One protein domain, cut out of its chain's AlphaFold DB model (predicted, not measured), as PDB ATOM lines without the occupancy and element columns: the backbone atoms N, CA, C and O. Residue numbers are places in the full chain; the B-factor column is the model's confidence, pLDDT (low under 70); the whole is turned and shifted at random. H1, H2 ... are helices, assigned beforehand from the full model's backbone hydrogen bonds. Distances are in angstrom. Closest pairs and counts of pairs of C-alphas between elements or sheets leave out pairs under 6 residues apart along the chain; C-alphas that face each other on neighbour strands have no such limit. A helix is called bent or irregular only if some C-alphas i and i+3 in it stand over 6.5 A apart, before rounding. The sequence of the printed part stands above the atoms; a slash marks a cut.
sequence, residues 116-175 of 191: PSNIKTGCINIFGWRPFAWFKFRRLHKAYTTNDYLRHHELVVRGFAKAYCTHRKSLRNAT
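What this domain is: This is residues 116 to 175 of the 191 residues of an uncharacterized protein of Pelobacter carbinolicus (strain DSM 2380 / NBRC 103641 / GraBd1) (UniProt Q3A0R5). Two helices, H2 and the much longer H3, meet near their ends as an L, with a third, short helix, H1, near H2. Residues 156 to 175 of H3 stick out free as a long arm. The printed part has 60 residues with three named helices, in the order H1, H2, H3, and no named strand; the class is all helix. The whole is extended, with a radius of gyration of the C-alphas of 17.3 A, and it spans 51 by 27 by 18 A along its three main axes.

Where its parts are: Find C-alpha 116 at (147.120, 141.507, 97.928); there H1 begins, and it runs over residues 116 to 122. Read on through residues 123 to 130 to C-alpha 131 at (147.607, 133.152, 87.761), where H2 starts; it takes residues 131 to 146 and is 22.7 A long from first to last C-alpha. After Asn 147 comes H3, residues 148 to 175, 37.5 A from first to last C-alpha, ending at C-alpha 175 at (136.508, 182.766, 85.150). Near residue 157 you will find a kink of 26 degrees in H3. H3 is neither bent nor irregular, but only just: C-alphas 154 and 157 are 6.4 A apart.

How they stand to each other: Start at H1, which is close to H2 but not clearly touching it: their closest C-alphas, those of Pro 116 and Arg 138, are 6.5 A apart. H1 and H2 run opposite ways at a steep tilt of 58 degrees. Next look at Tyr 144 and Arg 151, whose C-alphas, 4.9 A apart, are the closest of H2 and H3. These two helices touch only at the corner by their link, H2 with residues 143 to 145 alone and H3 with residues 150 to 151 alone. Their lines are about perpendicular, at 84 degrees. H1 and H3 are apart. Along the backbones of H1 and H2, every O i to N i+4 pair is within hydrogen-bond range; in H3, 22 of 24 are.

The domain as a whole: The two C-alphas farthest apart, those of Phe 127 and Thr 175, are 51.5 A from each other, and the outline is elongated. The printed part has no cut. The link from H1 to H2 is short, with 8 residues, and the link from H2 to H3 is tight, with 1 residue. Besides residues 156 to 175 of H3, three more stretches stand free: residues 118 to 125, of which 118 to 122 belong to H1; residues 127 to 133, of which 131 to 133 belong to H2; and residues 145 to 150, of which 148 to 150 belong to H3. In the B-factor column, the mean pLDDT of the printed part is 83.3, and residues 121 to 129, of which 121 and 122 belong to H1, are under 70.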
ATOM      1  N   PRO A 116     147.517 142.861  98.301       84.12
ATOM      2  CA  PRO A 116     147.120 141.507  97.928       84.12
ATOM      3  C   PRO A 116     146.370 140.767  99.042       84.12
ATOM      4  O   PRO A 116     145.557 139.896  98.745       84.12
ATOM      5  N   SER A 117     146.649 141.099 100.306       83.56
ATOM      6  CA  SER A 117     145.965 140.534 101.469       83.56
ATOM      7  C   SER A 117     144.506 140.991 101.536       83.56
ATOM      8  O   SER A 117     143.630 140.141 101.652       83.56
ATOM      9  N   ASN A 118     144.244 142.292 101.360       82.44
ATOM     10  CA  ASN A 118     142.892 142.864 101.388       82.44
ATOM     11  C   ASN A 118     142.034 142.410 100.198       82.44
ATOM     12  O   ASN A 118     140.836 142.176 100.331       82.44
ATOM     13  N   ILE A 119     142.647 142.250  99.021       80.50
ATOM     14  CA  ILE A 119     141.928 141.786  97.826       80.50
ATOM     15  C   ILE A 119     141.530 140.313  97.976       80.50
ATOM     16  O   ILE A 119     140.409 139.944  97.629       80.50
ATOM     17  N   LYS A 120     142.414 139.471  98.532       73.25
ATOM     18  CA  LYS A 120     142.134 138.046  98.766       73.25
ATOM     19  C   LYS A 120     140.981 137.805  99.738       73.25
ATOM     20  O   LYS A 120     140.235 136.855  99.537       73.25
ATOM     21  N   THR A 121     140.846 138.626 100.775       67.12
ATOM     22  CA  THR A 121     139.760 138.509 101.758       67.12
ATOM     23  C   THR A 121     138.431 139.061 101.241       67.12
ATOM     24  O   THR A 121     137.387 138.545 101.623       67.12
ATOM     25  N   GLY A 122     138.450 140.058 100.349       61.38
ATOM     26  CA  GLY A 122     137.236 140.651  99.770       61.38
ATOM     27  C   GLY A 122     136.634 139.893  98.580       61.38
ATOM     28  O   GLY A 122     135.440 140.020  98.318       61.38
ATOM     29  N   CYS A 123     137.421 139.087  97.860       57.47
ATOM     30  CA  CYS A 123     136.968 138.392  96.654       57.47
ATOM     31  C   CYS A 123     137.146 136.871  96.784       57.47
ATOM     32  O   CYS A 123     138.201 136.318  96.481       57.47
ATOM     33  N   ILE A 124     136.069 136.173  97.148       55.12
ATOM     34  CA  ILE A 124     136.019 134.702  97.268       55.12
ATOM     35  C   ILE A 124     136.246 133.999  95.899       55.12
ATOM     36  O   ILE A 124     136.585 132.823  95.854       55.12
ATOM     37  N   ASN A 125     136.175 134.727  94.770       54.25
ATOM     38  CA  ASN A 125     136.223 134.181  93.400       54.25
ATOM     39  C   ASN A 125     137.439 134.601  92.534       54.25
ATOM     40  O   ASN A 125     137.389 134.519  91.305       54.25
ATOM     41  N   ILE A 126     138.575 135.013  93.119       55.84
ATOM     42  CA  ILE A 126     139.787 135.382  92.332       55.84
ATOM     43  C   ILE A 126     140.423 134.163  91.628       55.84
ATOM     44  O   ILE A 126     141.333 134.321  90.819       55.84
ATOM     45  N   PHE A 127     139.911 132.947  91.840       51.16
ATOM     46  CA  PHE A 127     140.274 131.779  91.027       51.16
ATOM     47  C   PHE A 127     139.971 131.951  89.521       51.16
ATOM     48  O   PHE A 127     140.518 131.206  88.713       51.16
ATOM     49  N   GLY A 128     139.181 132.962  89.119       57.53
ATOM     50  CA  GLY A 128     139.003 133.358  87.713       57.53
ATOM     51  C   GLY A 128     140.070 134.315  87.151       57.53
ATOM     52  O   GLY A 128     140.138 134.514  85.937       57.53
ATOM     53  N   TRP A 129     140.922 134.923  87.985       59.91
ATOM     54  CA  TRP A 129     142.045 135.734  87.502       59.91
ATOM     55  C   TRP A 129     143.195 134.826  87.078       59.91
ATOM     56  O   TRP A 129     143.694 134.019  87.860       59.91
ATOM     57  N   ARG A 130     143.661 134.991  85.832       74.00
ATOM     58  CA  ARG A 130     144.806 134.244  85.290       74.00
ATOM     59  C   ARG A 130     145.977 134.309  86.290       74.00
ATOM     60  O   ARG A 130     146.378 135.420  86.648       74.00
ATOM     61  N   PRO A 131     146.583 133.182  86.705       77.12
ATOM     62  CA  PRO A 131     147.607 133.152  87.761       77.12
ATOM     63  C   PRO A 131     148.798 134.081  87.471       77.12
ATOM     64  O   PRO A 131     149.350 134.710  88.375       77.12
ATOM     65  N   PHE A 132     149.134 134.264  86.192       82.62
ATOM     66  CA  PHE A 132     150.143 135.226  85.745       82.62
ATOM     67  C   PHE A 132     149.782 136.688  86.034       82.62
ATOM     68  O   PHE A 132     150.664 137.469  86.390       82.62
ATOM     69  N   ALA A 133     148.513 137.080  85.895       82.94
ATOM     70  CA  ALA A 133     148.063 138.436  86.206       82.94
ATOM     71  C   ALA A 133     148.168 138.710  87.710       82.94
ATOM     72  O   ALA A 133     148.677 139.754  88.109       82.94
ATOM     73  N   TRP A 134     147.791 137.732  88.540       84.38
ATOM     74  CA  TRP A 134     147.944 137.818  89.992       84.38
ATOM     75  C   TRP A 134     149.413 137.936  90.421       84.38
ATOM     76  O   TRP A 134     149.764 138.774  91.254       84.38
ATOM     77  N   PHE A 135     150.301 137.141  89.818       86.75
ATOM     78  CA  PHE A 135     151.735 137.227  90.091       86.75
ATOM     79  C   PHE A 135     152.321 138.586  89.678       86.75
ATOM     80  O   PHE A 135     153.042 139.212  90.460       86.75
ATOM     81  N   LYS A 136     151.971 139.082  88.481       88.00
ATOM     82  CA  LYS A 136     152.371 140.417  88.008       88.00
ATOM     83  C   LYS A 136     151.870 141.517  88.938       88.00
ATOM     84  O   LYS A 136     152.653 142.390  89.294       88.00
ATOM     85  N   PHE A 137     150.616 141.441  89.376       88.06
ATOM     86  CA  PHE A 137     150.038 142.387  90.324       88.06
ATOM     87  C   PHE A 137     150.802 142.405  91.652       88.06
ATOM     88  O   PHE A 137     151.223 143.469  92.090       88.06
ATOM     89  N   ARG A 138     151.068 141.242  92.264       89.12
ATOM     90  CA  ARG A 138     151.850 141.168  93.514       89.12
ATOM     91  C   ARG A 138     153.251 141.750  93.357       89.12
ATOM     92  O   ARG A 138     153.728 142.437  94.255       89.12
ATOM     93  N   ARG A 139     153.912 141.474  92.229       91.12
ATOM     94  CA  ARG A 139     155.233 142.035  91.925       91.12
ATOM     95  C   ARG A 139     155.170 143.556  91.775       91.12
ATOM     96  O   ARG A 139     156.034 144.237  92.314       91.12
ATOM     97  N   LEU A 140     154.162 144.069  91.073       90.00
ATOM     98  CA  LEU A 140     153.956 145.501  90.864       90.00
ATOM     99  C   LEU A 140     153.625 146.225  92.176       90.00
ATOM    100  O   LEU A 140     154.237 147.240  92.485       90.00
ATOM    101  N   HIS A 141     152.724 145.660  92.982       91.31
ATOM    102  CA  HIS A 141     152.382 146.161  94.315       91.31
ATOM    103  C   HIS A 141     153.623 146.255  95.208       91.31
ATOM    104  O   HIS A 141     153.898 147.310  95.783       91.31
ATOM    105  N   LYS A 142     154.439 145.192  95.236       91.88
ATOM    106  CA  LYS A 142     155.719 145.199  95.951       91.88
ATOM    107  C   LYS A 142     156.642 146.300  95.423       91.88
ATOM    108  O   LYS A 142     157.188 147.038  96.230       91.88
ATOM    109  N   ALA A 143     156.775 146.441  94.102       91.12
ATOM    110  CA  ALA A 143     157.631 147.457  93.493       91.12
ATOM    111  C   ALA A 143     157.226 148.884  93.900       91.12
ATOM    112  O   ALA A 143     158.094 149.645  94.314       91.12
ATOM    113  N   TYR A 144     155.934 149.226  93.867       92.06
ATOM    114  CA  TYR A 144     155.458 150.546  94.300       92.06
ATOM    115  C   TYR A 144     155.570 150.772  95.815       92.06
ATOM    116  O   TYR A 144     155.753 151.904  96.257       92.06
ATOM    117  N   THR A 145     155.503 149.710  96.618       90.94
ATOM    118  CA  THR A 145     155.684 149.817  98.075       90.94
ATOM    119  C   THR A 145     157.152 150.046  98.448       90.94
ATOM    120  O   THR A 145     157.434 150.782  99.382       90.94
ATOM    121  N   THR A 146     158.095 149.427  97.730       92.38
ATOM    122  CA  THR A 146     159.526 149.463  98.088       92.38
ATOM    123  C   THR A 146     160.342 150.521  97.352       92.38
ATOM    124  O   THR A 146     161.457 150.809  97.768       92.38
ATOM    125  N   ASN A 147     159.860 151.028  96.215       92.88
ATOM    126  CA  ASN A 147     160.604 151.966  95.378       92.88
ATOM    127  C   ASN A 147     159.883 153.317  95.326       92.88
ATOM    128  O   ASN A 147     158.945 153.504  94.547       92.88
ATOM    129  N   ASP A 148     160.364 154.249  96.146       90.50
ATOM    130  CA  ASP A 148     159.810 155.597  96.274       90.50
ATOM    131  C   ASP A 148     159.872 156.372  94.961       90.50
ATOM    132  O   ASP A 148     158.890 156.993  94.566       90.50
ATOM    133  N   TYR A 149     160.984 156.267  94.227       91.38
ATOM    134  CA  TYR A 149     161.126 156.917  92.926       91.38
ATOM    135  C   TYR A 149     160.073 156.419  91.931       91.38
ATOM    136  O   TYR A 149     159.403 157.218  91.278       91.38
ATOM    137  N   LEU A 150     159.896 155.097  91.833       91.81
ATOM    138  CA  LEU A 150     158.927 154.493  90.920       91.81
ATOM    139  C   LEU A 150     157.495 154.906  91.284       91.81
ATOM    140  O   LEU A 150     156.728 155.296  90.405       91.81
ATOM    141  N   ARG A 151     157.142 154.854  92.574       92.88
ATOM    142  CA  ARG A 151     155.827 155.275  93.076       92.88
ATOM    143  C   ARG A 151     155.570 156.749  92.784       92.88
ATOM    144  O   ARG A 151     154.553 157.084  92.175       92.88
ATOM    145  N   HIS A 152     156.508 157.611  93.159       90.44
ATOM    146  CA  HIS A 152     156.365 159.045  92.987       90.44
ATOM    147  C   HIS A 152     156.266 159.417  91.502       90.44
ATOM    148  O   HIS A 152     155.334 160.099  91.083       90.44
ATOM    149  N   HIS A 153     157.170 158.917  90.662       91.12
ATOM    150  CA  HIS A 153     157.208 159.292  89.252       91.12
ATOM    151  C   HIS A 153     156.051 158.693  88.433       91.12
ATOM    152  O   HIS A 153     155.460 159.380  87.597       91.12
ATOM    153  N   GLU A 154     155.700 157.418  88.641       90.44
ATOM    154  CA  GLU A 154     154.685 156.758  87.810       90.44
ATOM    155  C   GLU A 154     153.252 156.965  88.288       90.44
ATOM    156  O   GLU A 154     152.351 157.024  87.448       90.44
ATOM    157  N   LEU A 155     153.026 157.068  89.601       88.62
ATOM    158  CA  LEU A 155     151.683 157.204  90.161       88.62
ATOM    159  C   LEU A 155     151.388 158.658  90.515       88.62
ATOM    160  O   LEU A 155     150.444 159.239  89.973       88.62
ATOM    161  N   VAL A 156     152.219 159.255  91.374       91.00
ATOM    162  CA  VAL A 156     151.957 160.590  91.931       91.00
ATOM    163  C   VAL A 156     152.063 161.657  90.848       91.00
ATOM    164  O   VAL A 156     151.064 162.297  90.528       91.00
ATOM    165  N   VAL A 157     153.231 161.812  90.220       90.19
ATOM    166  CA  VAL A 157     153.496 162.888  89.251       90.19
ATOM    167  C   VAL A 157     152.553 162.804  88.053       90.19
ATOM    168  O   VAL A 157     151.955 163.807  87.664       90.19
ATOM    169  N   ARG A 158     152.366 161.611  87.475       89.69
ATOM    170  CA  ARG A 158     151.484 161.434  86.309       89.69
ATOM    171  C   ARG A 158     150.021 161.723  86.635       89.69
ATOM    172  O   ARG A 158     149.358 162.422  85.864       89.69
ATOM    173  N   GLY A 159     149.520 161.194  87.752       88.62
ATOM    174  CA  GLY A 159     148.145 161.424  88.192       88.62
ATOM    175  C   GLY A 159     147.900 162.895  88.517       88.62
ATOM    176  O   GLY A 159     146.979 163.512  87.974       88.62
ATOM    177  N   PHE A 160     148.788 163.473  89.327       90.94
ATOM    178  CA  PHE A 160     148.728 164.864  89.752       90.94
ATOM    179  C   PHE A 160     148.805 165.836  88.575       90.94
ATOM    180  O   PHE A 160     147.911 166.663  88.422       90.94
ATOM    181  N   ALA A 161     149.807 165.720  87.697       91.31
ATOM    182  CA  ALA A 161     149.985 166.653  86.583       91.31
ATOM    183  C   ALA A 161     148.764 166.675  85.651       91.31
ATOM    184  O   ALA A 161     148.315 167.744  85.222       91.31
ATOM    185  N   LYS A 162     148.178 165.501  85.372       91.06
ATOM    186  CA  LYS A 162     146.958 165.386  84.563       91.06
ATOM    187  C   LYS A 162     145.761 166.056  85.244       91.06
ATOM    188  O   LYS A 162     145.058 166.840  84.597       91.06
ATOM    189  N   ALA A 163     145.529 165.762  86.524       90.56
ATOM    190  CA  ALA A 163     144.429 166.341  87.292       90.56
ATOM    191  C   ALA A 163     144.583 167.864  87.432       90.56
ATOM    192  O   ALA A 163     143.653 168.607  87.117       90.56
ATOM    193  N   TYR A 164     145.783 168.333  87.781       90.50
ATOM    194  CA  TYR A 164     146.133 169.749  87.878       90.50
ATOM    195  C   TYR A 164     145.845 170.491  86.570       90.50
ATOM    196  O   TYR A 164     145.115 171.484  86.569       90.50
ATOM    197  N   CYS A 165     146.347 169.992  85.436       92.00
ATOM    198  CA  CYS A 165     146.109 170.620  84.134       92.00
ATOM    199  C   CYS A 165     144.614 170.700  83.801       92.00
ATOM    200  O   CYS A 165     144.151 171.704  83.259       92.00
ATOM    201  N   THR A 166     143.860 169.650  84.125       92.88
ATOM    202  CA  THR A 166     142.416 169.580  83.870       92.88
ATOM    203  C   THR A 166     141.661 170.600  84.723       92.88
ATOM    204  O   THR A 166     140.913 171.419  84.184       92.88
ATOM    205  N   HIS A 167     141.915 170.634  86.033       89.75
ATOM    206  CA  HIS A 167     141.281 171.593  86.936       89.75
ATOM    207  C   HIS A 167     141.678 173.034  86.624       89.75
ATOM    208  O   HIS A 167     140.820 173.917  86.603       89.75
ATOM    209  N   ARG A 168     142.948 173.288  86.290       88.69
ATOM    210  CA  ARG A 168     143.409 174.633  85.934       88.69
ATOM    211  C   ARG A 168     142.716 175.157  84.680       88.69
ATOM    212  O   ARG A 168     142.352 176.331  84.640       88.69
ATOM    213  N   LYS A 169     142.492 174.304  83.675       90.62
ATOM    214  CA  LYS A 169     141.698 174.655  82.486       90.62
ATOM    215  C   LYS A 169     140.244 174.952  82.854       90.62
ATOM    216  O   LYS A 169     139.724 175.979  82.437       90.62
ATOM    217  N   SER A 170     139.624 174.114  83.684       90.81
ATOM    218  CA  SER A 170     138.246 174.326  84.146       90.81
ATOM    219  C   SER A 170     138.068 175.670  84.857       90.81
ATOM    220  O   SER A 170     137.146 176.413  84.539       90.81
ATOM    221  N   LEU A 171     138.978 176.024  85.772       87.06
ATOM    222  CA  LEU A 171     138.930 177.297  86.500       87.06
ATOM    223  C   LEU A 171     139.131 178.505  85.579       87.06
ATOM    224  O   LEU A 171     138.466 179.526  85.750       87.06
ATOM    225  N   ARG A 172     140.010 178.395  84.573       85.94
ATOM    226  CA  ARG A 172     140.189 179.450  83.562       85.94
ATOM    227  C   ARG A 172     138.916 179.665  82.750       85.94
ATOM    228  O   ARG A 172     138.525 180.810  82.557       85.94
ATOM    229  N   ASN A 173     138.267 178.581  82.332       84.25
ATOM    230  CA  ASN A 173     137.037 178.640  81.546       84.25
ATOM    231  C   ASN A 173     135.857 179.179  82.369       84.25
ATOM    232  O   ASN A 173     135.056 179.938  81.844       84.25
ATOM    233  N   ALA A 174     135.779 178.840  83.660       80.44
ATOM    234  CA  ALA A 174     134.758 179.369  84.565       80.44
ATOM    235  C   ALA A 174     134.939 180.869  84.862       80.44
ATOM    236  O   ALA A 174     133.965 181.576  85.098       80.44
ATOM    237  N   THR A 175     136.185 181.358  84.853       72.38
ATOM    238  CA  THR A 175     136.508 182.766  85.150       72.38
ATOM    239  C   THR A 175     136.482 183.663  83.906       72.38
ATOM    240  O   THR A 175     136.481 184.882  84.043       72.38
TER     241      THR A 175